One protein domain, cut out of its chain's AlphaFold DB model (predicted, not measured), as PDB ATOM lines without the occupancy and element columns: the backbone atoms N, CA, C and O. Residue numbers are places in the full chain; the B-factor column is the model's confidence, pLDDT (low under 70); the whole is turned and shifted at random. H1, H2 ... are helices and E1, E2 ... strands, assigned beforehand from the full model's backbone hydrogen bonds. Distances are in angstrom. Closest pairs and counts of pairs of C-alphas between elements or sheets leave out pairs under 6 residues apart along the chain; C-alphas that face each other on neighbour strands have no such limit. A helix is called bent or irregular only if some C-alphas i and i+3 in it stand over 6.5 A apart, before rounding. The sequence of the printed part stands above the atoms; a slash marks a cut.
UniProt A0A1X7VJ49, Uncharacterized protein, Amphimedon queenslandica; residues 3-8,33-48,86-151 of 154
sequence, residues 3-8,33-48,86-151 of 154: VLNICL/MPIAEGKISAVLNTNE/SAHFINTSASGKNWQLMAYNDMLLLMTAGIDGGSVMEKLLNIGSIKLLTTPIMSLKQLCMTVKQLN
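AT A GLANCE: This is residues 3 to 8, 33 to 48 and 86 to 151 of the 154 residues of an uncharacterized protein of Amphimedon queenslandica (UniProt A0A1X7VJ49). What is the main shape? One six-stranded sheet is bent back on itself into a folded sheet, two leaves that face each other: E1, E5 and E2 face E4 and E6, with E3 as the hinge. Two short helices, H1 and H2, lie on the same face of it, and a long link runs from E5 in one leaf to E6 in the other. What is it made of? The printed part has 88 residues, with named elements in the order E1 E2 E3 E4 H1 H2 E5 E6; its class is mixed, helices and strands, and the mixed sheet runs E1 E5 E2 E3 E4 E6. How large is it? It is compact, with a radius of gyration of the C-alphas of 12.5 A and spans of 36 by 31 by 21 A.

HOW THE PARTS SIT: How does the sheet begin? Edge strand E1, residues 3 to 6, is parallel to E5, residues 130 to 134, with N 4 and O 131 2.8 A apart. E2, residues 34 to 48, bends by 95 degrees at residue 38; its residues 34 to 38 pair with E5, antiparallel, N 35 to O 132 at 2.8 A, and its residues 39 to 47 with E3, residues 86 to 92, antiparallel, N 41 to O 90 at 2.9 A. How does it go on? E3 forms a hairpin with E4, residues 98 to 103, N 89 to O 101 at 3.0 A, and E4 is antiparallel to edge strand E6, residues 146 to 150, N 100 to O 148 at 3.1 A. Where are the helices? H1, residues 105 to 112, is on the sheet, with C-alphas 86 and 105 the closest to E3, 5.7 A apart. H2, residues 120 to 125, has a height over the sheet of 7.6 A, lies over E3 and runs along the strands, at 6 degrees to E3 on the local plane. H1 and H2 touch, closest at the C-alphas of Thr 112 and Lys 123, 5.8 A, at a steep tilt of 45 degrees, the same way; in both, every O i to N i+4 pair is within hydrogen-bond range.

IN THESE COORDINATES: Where does the first element begin? E1 begins at C-alpha 3, (130.758, 215.597, 236.790), and measures 9.8 A. How long are the others? E2 measures 28.8 A, E3 19.3 A, E4 15.8 A, H1 10.4 A, H2 8.7 A and E5 13.3 A. Where does the last end? E6, 12.8 A long, ends at C-alpha 150, (148.650, 224.814, 244.473).

THE WHOLE: Is it cut? Residues 9 to 32 and 49 to 85 are not printed; the C-alpha gaps are 12.6 A from 8 to 33 and 6.5 A from 48 to 86. Which link is long? The link E5 to E6, 11 residues, is long. Where is confidence low? Mean pLDDT of the printed part is 74.9; residues 3 to 8, 33 to 34 and 133 to 151 are under 70.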
ATOM      1  N   VAL A   3     130.098 216.582 235.918       56.66
ATOM      2  CA  VAL A   3     130.758 215.597 236.790       56.66
ATOM      3  C   VAL A   3     131.740 214.769 235.962       56.66
ATOM      4  O   VAL A   3     131.380 214.252 234.908       56.66
ATOM      5  N   LEU A   4     132.981 214.662 236.431       52.94
ATOM      6  CA  LEU A   4     134.102 214.014 235.752       52.94
ATOM      7  C   LEU A   4     134.757 213.012 236.706       52.94
ATOM      8  O   LEU A   4     135.268 213.395 237.755       52.94
ATOM      9  N   ASN A   5     134.774 211.735 236.336       47.81
ATOM     10  CA  ASN A   5     135.484 210.707 237.097       47.81
ATOM     11  C   ASN A   5     136.969 210.700 236.694       47.81
ATOM     12  O   ASN A   5     137.295 210.550 235.518       47.81
ATOM     13  N   ILE A   6     137.866 210.867 237.667       46.44
ATOM     14  CA  ILE A   6     139.324 210.809 237.523       46.44
ATOM     15  C   ILE A   6     139.845 209.484 238.086       46.44
ATOM     16  O   ILE A   6     139.599 209.149 239.245       46.44
ATOM     17  N   CYS A   7     140.666 208.786 237.297       40.84
ATOM     18  CA  CYS A   7     141.557 207.732 237.782       40.84
ATOM     19  C   CYS A   7     142.941 208.318 238.107       40.84
ATOM     20  O   CYS A   7     143.655 208.780 237.216       40.84
ATOM     21  N   LEU A   8     143.334 208.290 239.385       37.78
ATOM     22  CA  LEU A   8     144.697 208.605 239.825       37.78
ATOM     23  C   LEU A   8     145.617 207.410 239.530       37.78
ATOM     24  O   LEU A   8     145.303 206.274 239.877       37.78
ATOM     25  N   MET A  33     134.506 210.334 246.451       53.84
ATOM     26  CA  MET A  33     134.835 211.635 247.043       53.84
ATOM     27  C   MET A  33     135.336 212.625 245.973       53.84
ATOM     28  O   MET A  33     136.135 212.248 245.106       53.84
ATOM     29  N   PRO A  34     134.900 213.902 246.003       57.38
ATOM     30  CA  PRO A  34     135.392 214.910 245.074       57.38
ATOM     31  C   PRO A  34     136.820 215.361 245.417       57.38
ATOM     32  O   PRO A  34     137.060 215.904 246.492       57.38
ATOM     33  N   ILE A  35     137.764 215.208 244.480       70.19
ATOM     34  CA  ILE A  35     139.135 215.745 244.618       70.19
ATOM     35  C   ILE A  35     139.141 217.266 244.422       70.19
ATOM     36  O   ILE A  35     139.873 217.999 245.093       70.19
ATOM     37  N   ALA A  36     138.372 217.742 243.444       72.12
ATOM     38  CA  ALA A  36     138.355 219.140 243.049       72.12
ATOM     39  C   ALA A  36     136.967 219.511 242.532       72.12
ATOM     40  O   ALA A  36     136.473 218.939 241.562       72.12
ATOM     41  N   GLU A  37     136.352 220.493 243.177       85.19
ATOM     42  CA  GLU A  37     135.053 221.038 242.800       85.19
ATOM     43  C   GLU A  37     135.180 222.553 242.689       85.19
ATOM     44  O   GLU A  37     135.719 223.207 243.586       85.19
ATOM     45  N   GLY A  38     134.752 223.110 241.560       87.44
ATOM     46  CA  GLY A  38     134.929 224.531 241.296       87.44
ATOM     47  C   GLY A  38     134.539 224.958 239.889       87.44
ATOM     48  O   GLY A  38     133.875 224.226 239.156       87.44
ATOM     49  N   LYS A  39     134.952 226.169 239.524       92.81
ATOM     50  CA  LYS A  39     134.826 226.716 238.170       92.81
ATOM     51  C   LYS A  39     136.203 226.805 237.513       92.81
ATOM     52  O   LYS A  39     137.183 227.130 238.185       92.81
ATOM     53  N   ILE A  40     136.266 226.605 236.193       92.00
ATOM     54  CA  ILE A  40     137.463 226.954 235.418       92.00
ATOM     55  C   ILE A  40     137.640 228.473 235.458       92.00
ATOM     56  O   ILE A  40     136.856 229.218 234.871       92.00
ATOM     57  N   SER A  41     138.664 228.932 236.169       91.31
ATOM     58  CA  SER A  41     138.980 230.354 236.319       91.31
ATOM     59  C   SER A  41     139.939 230.854 235.243       91.31
ATOM     60  O   SER A  41     139.873 232.021 234.865       91.31
ATOM     61  N   ALA A  42     140.802 229.981 234.718       91.12
ATOM     62  CA  ALA A  42     141.725 230.309 233.640       91.12
ATOM     63  C   ALA A  42     142.090 229.073 232.812       91.12
ATOM     64  O   ALA A  42     142.223 227.977 233.351       91.12
ATOM     65  N   VAL A  43     142.341 229.267 231.518       92.75
ATOM     66  CA  VAL A  43     142.983 228.275 230.644       92.75
ATOM     67  C   VAL A  43     144.392 228.778 230.353       92.75
ATOM     68  O   VAL A  43     144.559 229.856 229.794       92.75
ATOM     69  N   LEU A  44     145.401 228.024 230.785       90.69
ATOM     70  CA  LEU A  44     146.811 228.407 230.693       90.69
ATOM     71  C   LEU A  44     147.369 228.157 229.294       90.69
ATOM     72  O   LEU A  44     148.080 228.998 228.754       90.69
ATOM     73  N   ASN A  45     147.064 226.995 228.715       91.88
ATOM     74  CA  ASN A  45     147.379 226.692 227.325       91.88
ATOM     75  C   ASN A  45     146.485 225.578 226.775       91.88
ATOM     76  O   ASN A  45     145.871 224.807 227.518       91.88
ATOM     77  N   THR A  46     146.459 225.491 225.450       92.69
ATOM     78  CA  THR A  46     145.947 224.343 224.706       92.69
ATOM     79  C   THR A  46     147.015 223.908 223.719       92.69
ATOM     80  O   THR A  46     147.533 224.748 222.987       92.69
ATOM     81  N   ASN A  47     147.317 222.617 223.679       90.62
ATOM     82  CA  ASN A  47     148.306 222.061 222.768       90.62
ATOM     83  C   ASN A  47     147.635 221.077 221.817       90.62
ATOM     84  O   ASN A  47     146.761 220.306 222.216       90.62
ATOM     85  N   GLU A  48     148.079 221.080 220.568       90.25
ATOM     86  CA  GLU A  48     147.726 220.058 219.590       90.25
ATOM     87  C   GLU A  48     148.903 219.099 219.444       90.25
ATOM     88  O   GLU A  48     150.063 219.514 219.425       90.25
ATOM     89  N   SER A  86     145.212 218.722 224.019       89.56
ATOM     90  CA  SER A  86     145.284 218.789 225.478       89.56
ATOM     91  C   SER A  86     145.123 220.229 225.947       89.56
ATOM     92  O   SER A  86     145.349 221.172 225.188       89.56
ATOM     93  N   ALA A  87     144.696 220.405 227.193       90.31
ATOM     94  CA  ALA A  87     144.538 221.716 227.797       90.31
ATOM     95  C   ALA A  87     145.022 221.690 229.238       90.31
ATOM     96  O   ALA A  87     144.719 220.762 229.992       90.31
ATOM     97  N   HIS A  88     145.740 222.744 229.606       90.69
ATOM     98  CA  HIS A  88     146.132 223.027 230.973       90.69
ATOM     99  C   HIS A  88     145.300 224.202 231.478       90.69
ATOM    100  O   HIS A  88     145.292 225.267 230.863       90.69
ATOM    101  N   PHE A  89     144.586 224.020 232.582       89.69
ATOM    102  CA  PHE A  89     143.674 225.026 233.115       89.69
ATOM    103  C   PHE A  89     143.643 225.014 234.644       89.69
ATOM    104  O   PHE A  89     144.086 224.062 235.290       89.69
ATOM    105  N   ILE A  90     143.141 226.103 235.221       87.38
ATOM    106  CA  ILE A  90     142.976 226.287 236.658       87.38
ATOM    107  C   ILE A  90     141.502 226.121 237.002       87.38
ATOM    108  O   ILE A  90     140.643 226.792 236.434       87.38
ATOM    109  N   ASN A  91     141.229 225.240 237.960       86.81
ATOM    110  CA  ASN A  91     139.937 225.129 238.617       86.81
ATOM    111  C   ASN A  91     140.010 225.797 239.992       86.81
ATOM    112  O   ASN A  91     140.928 225.504 240.759       86.81
ATOM    113  N   THR A  92     139.046 226.655 240.308       86.31
ATOM    114  CA  THR A  92     138.979 227.393 241.576       86.31
ATOM    115  C   THR A  92     137.708 227.013 242.328       86.31
ATOM    116  O   THR A  92     136.609 227.135 241.782       86.31
ATOM    117  N   SER A  93     137.842 226.543 243.571       87.12
ATOM    118  CA  SER A  93     136.690 226.252 244.436       87.12
ATOM    119  C   SER A  93     136.003 227.524 244.916       87.12
ATOM    120  O   SER A  93     136.578 228.611 244.919       87.12
ATOM    121  N   ALA A  94     134.797 227.357 245.464       86.31
ATOM    122  CA  ALA A  94     134.114 228.408 246.213       86.31
ATOM    123  C   ALA A  94     134.929 228.927 247.417       86.31
ATOM    124  O   ALA A  94     134.795 230.085 247.792       86.31
ATOM    125  N   SER A  95     135.799 228.093 248.002       86.69
ATOM    126  CA  SER A  95     136.704 228.475 249.097       86.69
ATOM    127  C   SER A  95     138.000 229.160 248.636       86.69
ATOM    128  O   SER A  95     138.854 229.449 249.468       86.69
ATOM    129  N   GLY A  96     138.179 229.398 247.332       81.88
ATOM    130  CA  GLY A  96     139.376 230.039 246.772       81.88
ATOM    131  C   GLY A  96     140.576 229.107 246.573       81.88
ATOM    132  O   GLY A  96     141.661 229.561 246.212       81.88
ATOM    133  N   LYS A  97     140.406 227.795 246.775       83.19
ATOM    134  CA  LYS A  97     141.451 226.797 246.525       83.19
ATOM    135  C   LYS A  97     141.609 226.573 245.023       83.19
ATOM    136  O   LYS A  97     140.620 226.391 244.316       83.19
ATOM    137  N   ASN A  98     142.856 226.543 244.555       82.06
ATOM    138  CA  ASN A  98     143.188 226.397 243.140       82.06
ATOM    139  C   ASN A  98     143.820 225.031 242.843       82.06
ATOM    140  O   ASN A  98     144.758 224.597 243.519       82.06
ATOM    141  N   TRP A  99     143.351 224.391 241.774       83.00
ATOM    142  CA  TRP A  99     143.947 223.182 241.208       83.00
ATOM    143  C   TRP A  99     144.392 223.439 239.780       83.00
ATOM    144  O   TRP A  99     143.618 223.940 238.967       83.00
ATOM    145  N   GLN A 100     145.623 223.045 239.472       83.88
ATOM    146  CA  GLN A 100     146.088 222.938 238.096       83.88
ATOM    147  C   GLN A 100     145.705 221.566 237.554       83.88
ATOM    148  O   GLN A 100     146.050 220.536 238.145       83.88
ATOM    149  N   LEU A 101     144.967 221.572 236.449       83.56
ATOM    150  CA  LEU A 101     144.400 220.390 235.822       83.56
ATOM    151  C   LEU A 101     144.866 220.295 234.376       83.56
ATOM    152  O   LEU A 101     144.813 221.269 233.626       83.56
ATOM    153  N   MET A 102     145.286 219.096 233.985       85.31
ATOM    154  CA  MET A 102     145.593 218.768 232.599       85.31
ATOM    155  C   MET A 102     144.582 217.753 232.076       85.31
ATOM    156  O   MET A 102     144.482 216.653 232.621       85.31
ATOM    157  N   ALA A 103     143.852 218.122 231.025       85.62
ATOM    158  CA  ALA A 103     142.937 217.234 230.318       85.62
ATOM    159  C   ALA A 103     143.493 216.903 228.928       85.62
ATOM    160  O   ALA A 103     143.972 217.784 228.212       85.62
ATOM    161  N   TYR A 104     143.413 215.628 228.554       86.12
ATOM    162  CA  TYR A 104     143.798 215.118 227.236       86.12
ATOM    163  C   TYR A 104     142.564 214.854 226.375       86.12
ATOM    164  O   TYR A 104     141.436 214.957 226.855       86.12
ATOM    165  N   ASN A 105     142.799 214.500 225.114       86.81
ATOM    166  CA  ASN A 105     141.812 214.462 224.041       86.81
ATOM    167  C   ASN A 105     140.424 213.955 224.448       86.81
ATOM    168  O   ASN A 105     139.457 214.702 224.362       86.81
ATOM    169  N   ASP A 106     140.327 212.720 224.933       83.00
ATOM    170  CA  ASP A 106     139.030 212.091 225.198       83.00
ATOM    171  C   ASP A 106     138.275 212.811 226.322       83.00
ATOM    172  O   ASP A 106     137.074 213.055 226.221       83.00
ATOM    173  N   MET A 107     139.002 213.243 227.355       81.69
ATOM    174  CA  MET A 107     138.438 214.028 228.450       81.69
ATOM    175  C   MET A 107     137.994 215.406 227.966       81.69
ATOM    176  O   MET A 107     136.907 215.855 228.305       81.69
ATOM    177  N   LEU A 108     138.791 216.070 227.127       87.31
ATOM    178  CA  LEU A 108     138.417 217.358 226.548       87.31
ATOM    179  C   LEU A 108     137.182 217.263 225.660       87.31
ATOM    180  O   LEU A 108     136.334 218.152 225.716       87.31
ATOM    181  N   LEU A 109     137.061 216.202 224.864       87.00
ATOM    182  CA  LEU A 109     135.877 215.964 224.043       87.00
ATOM    183  C   LEU A 109     134.633 215.796 224.917       87.00
ATOM    184  O   LEU A 109     133.612 216.407 224.622       87.00
ATOM    185  N   LEU A 110     134.735 215.052 226.022       86.75
ATOM    186  CA  LEU A 110     133.648 214.922 226.997       86.75
ATOM    187  C   LEU A 110     133.318 216.262 227.671       86.75
ATOM    188  O   LEU A 110     132.152 216.620 227.792       86.75
ATOM    189  N   MET A 111     134.340 217.018 228.078       87.25
ATOM    190  CA  MET A 111     134.195 218.314 228.750       87.25
ATOM    191  C   MET A 111     133.557 219.391 227.894       87.25
ATOM    192  O   MET A 111     132.841 220.247 228.404       87.25
ATOM    193  N   THR A 112     133.833 219.359 226.600       90.25
ATOM    194  CA  THR A 112     133.402 220.397 225.664       90.25
ATOM    195  C   THR A 112     132.217 219.962 224.801       90.25
ATOM    196  O   THR A 112     131.790 220.712 223.918       90.25
ATOM    197  N   ALA A 113     131.658 218.773 225.055       89.25
ATOM    198  CA  ALA A 113     130.476 218.265 224.373       89.25
ATOM    199  C   ALA A 113     129.256 219.144 224.682       89.25
ATOM    200  O   ALA A 113     128.884 219.330 225.838       89.25
ATOM    201  N   GLY A 114     128.629 219.689 223.635       88.00
ATOM    202  CA  GLY A 114     127.451 220.550 223.772       88.00
ATOM    203  C   GLY A 114     127.723 221.920 224.403       88.00
ATOM    204  O   GLY A 114     126.770 222.615 224.737       88.00
ATOM    205  N   ILE A 115     128.992 222.310 224.570       92.31
ATOM    206  CA  ILE A 115     129.366 223.647 225.038       92.31
ATOM    207  C   ILE A 115     129.639 224.555 223.839       92.31
ATOM    208  O   ILE A 115     130.433 224.214 222.951       92.31
ATOM    209  N   ASP A 116     129.005 225.725 223.841       90.88
ATOM    210  CA  ASP A 116     129.189 226.744 222.813       90.88
ATOM    211  C   ASP A 116     130.599 227.351 222.864       90.88
ATOM    212  O   ASP A 116     131.157 227.609 223.934       90.88
ATOM    213  N   GLY A 117     131.184 227.586 221.688       88.75
ATOM    214  CA  GLY A 117     132.508 228.196 221.527       88.75
ATOM    215  C   GLY A 117     133.196 227.771 220.229       88.75
ATOM    216  O   GLY A 117     133.024 226.640 219.765       88.75
ATOM    217  N   GLY A 118     133.985 228.671 219.640       87.62
ATOM    218  CA  GLY A 118     134.759 228.425 218.422       87.62
ATOM    219  C   GLY A 118     136.075 227.687 218.685       87.62
ATOM    220  O   GLY A 118     136.543 226.933 217.832       87.62
ATOM    221  N   SER A 119     136.649 227.840 219.881       91.31
ATOM    222  CA  SER A 119     137.889 227.169 220.298       91.31
ATOM    223  C   SER A 119     137.716 226.292 221.545       91.31
ATOM    224  O   SER A 119     136.767 226.441 222.310       91.31
ATOM    225  N   VAL A 120     138.667 225.375 221.793       90.88
ATOM    226  CA  VAL A 120     138.694 224.569 223.035       90.88
ATOM    227  C   VAL A 120     138.788 225.469 224.267       90.88
ATOM    228  O   VAL A 120     138.126 225.206 225.265       90.88
ATOM    229  N   MET A 121     139.579 226.541 224.188       93.19
ATOM    230  CA  MET A 121     139.742 227.503 225.275       93.19
ATOM    231  C   MET A 121     138.415 228.175 225.639       93.19
ATOM    232  O   MET A 121     138.041 228.185 226.809       93.19
ATOM    233  N   GLU A 122     137.685 228.685 224.645       92.69
ATOM    234  CA  GLU A 122     136.370 229.306 224.855       92.69
ATOM    235  C   GLU A 122     135.377 228.315 225.455       92.69
ATOM    236  O   GLU A 122     134.726 228.623 226.451       92.69
ATOM    237  N   LYS A 123     135.316 227.095 224.907       94.25
ATOM    238  CA  LYS A 123     134.431 226.055 225.434       94.25
ATOM    239  C   LYS A 123     134.739 225.742 226.894       94.25
ATOM    240  O   LYS A 123     133.820 225.671 227.694       94.25
ATOM    241  N   LEU A 124     136.012 225.604 227.266       92.38
ATOM    242  CA  LEU A 124     136.406 225.353 228.656       92.38
ATOM    243  C   LEU A 124     135.994 226.497 229.595       92.38
ATOM    244  O   LEU A 124     135.484 226.236 230.680       92.38
ATOM    245  N   LEU A 125     136.169 227.754 229.182       93.50
ATOM    246  CA  LEU A 125     135.780 228.918 229.991       93.50
ATOM    247  C   LEU A 125     134.257 229.072 230.135       93.50
ATOM    248  O   LEU A 125     133.790 229.638 231.126       93.50
ATOM    249  N   ASN A 126     133.489 228.533 229.187       93.19
ATOM    250  CA  ASN A 126     132.027 228.505 229.221       93.19
ATOM    251  C   ASN A 126     131.456 227.367 230.087       93.19
ATOM    252  O   ASN A 126     130.248 227.324 230.331       93.19
ATOM    253  N   ILE A 127     132.294 226.462 230.603       90.94
ATOM    254  CA  ILE A 127     131.849 225.442 231.557       90.94
ATOM    255  C   ILE A 127     131.535 226.115 232.898       90.94
ATOM    256  O   ILE A 127     132.402 226.700 233.545       90.94
ATOM    257  N   GLY A 128     130.283 225.993 233.350       84.69
ATOM    258  CA  GLY A 128     129.828 226.632 234.589       84.69
ATOM    259  C   GLY A 128     130.549 226.130 235.846       84.69
ATOM    260  O   GLY A 128     131.116 226.921 236.594       84.69
ATOM    261  N   SER A 129     130.529 224.816 236.081       85.31
ATOM    262  CA  SER A 129     131.247 224.178 237.189       85.31
ATOM    263  C   SER A 129     131.650 222.751 236.843       85.31
ATOM    264  O   SER A 129     130.941 222.049 236.113       85.31
ATOM    265  N   ILE A 130     132.781 222.337 237.402       83.06
ATOM    266  CA  ILE A 130     133.358 221.007 237.278       83.06
ATOM    267  C   ILE A 130     133.458 220.384 238.662       83.06
ATOM    268  O   ILE A 130     133.935 221.013 239.607       83.06
ATOM    269  N   LYS A 131     133.063 219.117 238.743       82.19
ATOM    270  CA  LYS A 131     133.288 218.252 239.893       82.19
ATOM    271  C   LYS A 131     134.103 217.040 239.461       82.19
ATOM    272  O   LYS A 131     133.633 216.243 238.656       82.19
ATOM    273  N   LEU A 132     135.315 216.921 239.991       73.62
ATOM    274  CA  LEU A 132     136.215 215.797 239.760       73.62
ATOM    275  C   LEU A 132     136.058 214.774 240.885       73.62
ATOM    276  O   LEU A 132     136.333 215.105 242.035       73.62
ATOM    277  N   LEU A 133     135.650 213.552 240.558       67.31
ATOM    278  CA  LEU A 133     135.420 212.457 241.504       67.31
ATOM    279  C   LEU A 133     136.478 211.364 241.344       67.31
ATOM    280  O   LEU A 133     136.891 211.090 240.222       67.31
ATOM    281  N   THR A 134     136.869 210.682 242.420       56.56
ATOM    282  CA  THR A 134     137.595 209.402 242.306       56.56
ATOM    283  C   THR A 134     136.667 208.230 242.501       56.56
ATOM    284  O   THR A 134     135.972 208.158 243.509       56.56
ATOM    285  N   THR A 135     136.733 207.264 241.592       50.44
ATOM    286  CA  THR A 135     136.188 205.924 241.823       50.44
ATOM    287  C   THR A 135     137.320 204.990 242.259       50.44
ATOM    288  O   THR A 135     138.330 204.935 241.553       50.44
ATOM    289  N   PRO A 136     137.179 204.224 243.357       42.47
ATOM    290  CA  PRO A 136     138.223 203.301 243.814       42.47
ATOM    291  C   PRO A 136     138.436 202.082 242.898       42.47
ATOM    292  O   PRO A 136     139.392 201.339 243.090       42.47
ATOM    293  N   ILE A 137     137.594 201.863 241.879       42.12
ATOM    294  CA  ILE A 137     137.668 200.670 241.025       42.12
ATOM    295  C   ILE A 137     137.436 201.056 239.560       42.12
ATOM    296  O   ILE A 137     136.297 201.231 239.141       42.12
ATOM    297  N   MET A 138     138.499 201.141 238.754       38.28
ATOM    298  CA  MET A 138     138.402 200.960 237.298       38.28
ATOM    299  C   MET A 138     139.657 200.285 236.743       38.28
ATOM    300  O   MET A 138     140.788 200.644 237.064       38.28
ATOM    301  N   SER A 139     139.425 199.286 235.888       34.41
ATOM    302  CA  SER A 139     140.448 198.522 235.174       34.41
ATOM    303  C   SER A 139     141.420 199.425 234.397       34.41
ATOM    304  O   SER A 139     141.014 200.445 233.843       34.41
ATOM    305  N   LEU A 140     142.680 198.984 234.318       30.39
ATOM    306  CA  LEU A 140     143.914 199.603 233.788       30.39
ATOM    307  C   LEU A 140     143.896 200.225 232.362       30.39
ATOM    308  O   LEU A 140     144.959 200.431 231.781       30.39
ATOM    309  N   LYS A 141     142.743 200.527 231.754       34.78
ATOM    310  CA  LYS A 141     142.636 200.975 230.353       34.78
ATOM    311  C   LYS A 141     142.088 202.390 230.111       34.78
ATOM    312  O   LYS A 141     141.915 202.727 228.943       34.78
ATOM    313  N   GLN A 142     141.831 203.234 231.115       39.47
ATOM    314  CA  GLN A 142     141.191 204.545 230.872       39.47
ATOM    315  C   GLN A 142     141.927 205.751 231.484       39.47
ATOM    316  O   GLN A 142     142.606 205.640 232.499       39.47
ATOM    317  N   LEU A 143     141.845 206.870 230.751       42.00
ATOM    318  CA  LEU A 143     142.803 207.978 230.643       42.00
ATOM    319  C   LEU A 143     143.044 208.858 231.885       42.00
ATOM    320  O   LEU A 143     142.183 209.066 232.735       42.00
ATOM    321  N   CYS A 144     144.243 209.451 231.865       45.25
ATOM    322  CA  CYS A 144     144.904 210.250 232.890       45.25
ATOM    323  C   CYS A 144     144.443 211.716 232.934       45.25
ATOM    324  O   CYS A 144     144.565 212.435 231.947       45.25
ATOM    325  N   MET A 145     144.072 212.206 234.116       46.41
ATOM    326  CA  MET A 145     144.255 213.614 234.480       46.41
ATOM    327  C   MET A 145     145.355 213.695 235.534       46.41
ATOM    328  O   MET A 145     145.365 212.913 236.482       46.41
ATOM    329  N   THR A 146     146.271 214.649 235.393       54.44
ATOM    330  CA  THR A 146     147.225 214.971 236.462       54.44
ATOM    331  C   THR A 146     146.664 216.145 237.253       54.44
ATOM    332  O   THR A 146     146.361 217.189 236.677       54.44
ATOM    333  N   VAL A 147     146.505 215.963 238.565       51.28
ATOM    334  CA  VAL A 147     146.040 217.007 239.486       51.28
ATOM    335  C   VAL A 147     147.225 217.467 240.321       51.28
ATOM    336  O   VAL A 147     147.832 216.661 241.023       51.28
ATOM    337  N   LYS A 148     147.543 218.764 240.279       50.16
ATOM    338  CA  LYS A 148     148.495 219.380 241.211       50.16
ATOM    339  C   LYS A 148     147.776 220.453 242.020       50.16
ATOM    340  O   LYS A 148     147.284 221.437 241.465       50.16
ATOM    341  N   GLN A 149     147.698 220.255 243.334       49.59
ATOM    342  CA  GLN A 149     147.208 221.284 244.246       49.59
ATOM    343  C   GLN A 149     148.254 222.400 244.352       49.59
ATOM    344  O   GLN A 149     149.428 222.131 244.607       49.59
ATOM    345  N   LEU A 150     147.823 223.649 244.178       45.28
ATOM    346  CA  LEU A 150     148.650 224.814 244.473       45.28
ATOM    347  C   LEU A 150     148.352 225.275 245.899       45.28
ATOM    348  O   LEU A 150     147.249 225.737 246.184       45.28
ATOM    349  N   ASN A 151     149.339 225.184 246.785       38.25
ATOM    350  CA  ASN A 151     149.304 225.908 248.050       38.25
ATOM    351  C   ASN A 151     149.865 227.308 247.785       38.25
ATOM    352  O   ASN A 151     151.072 227.522 247.856       38.25
TER     353      ASN A 151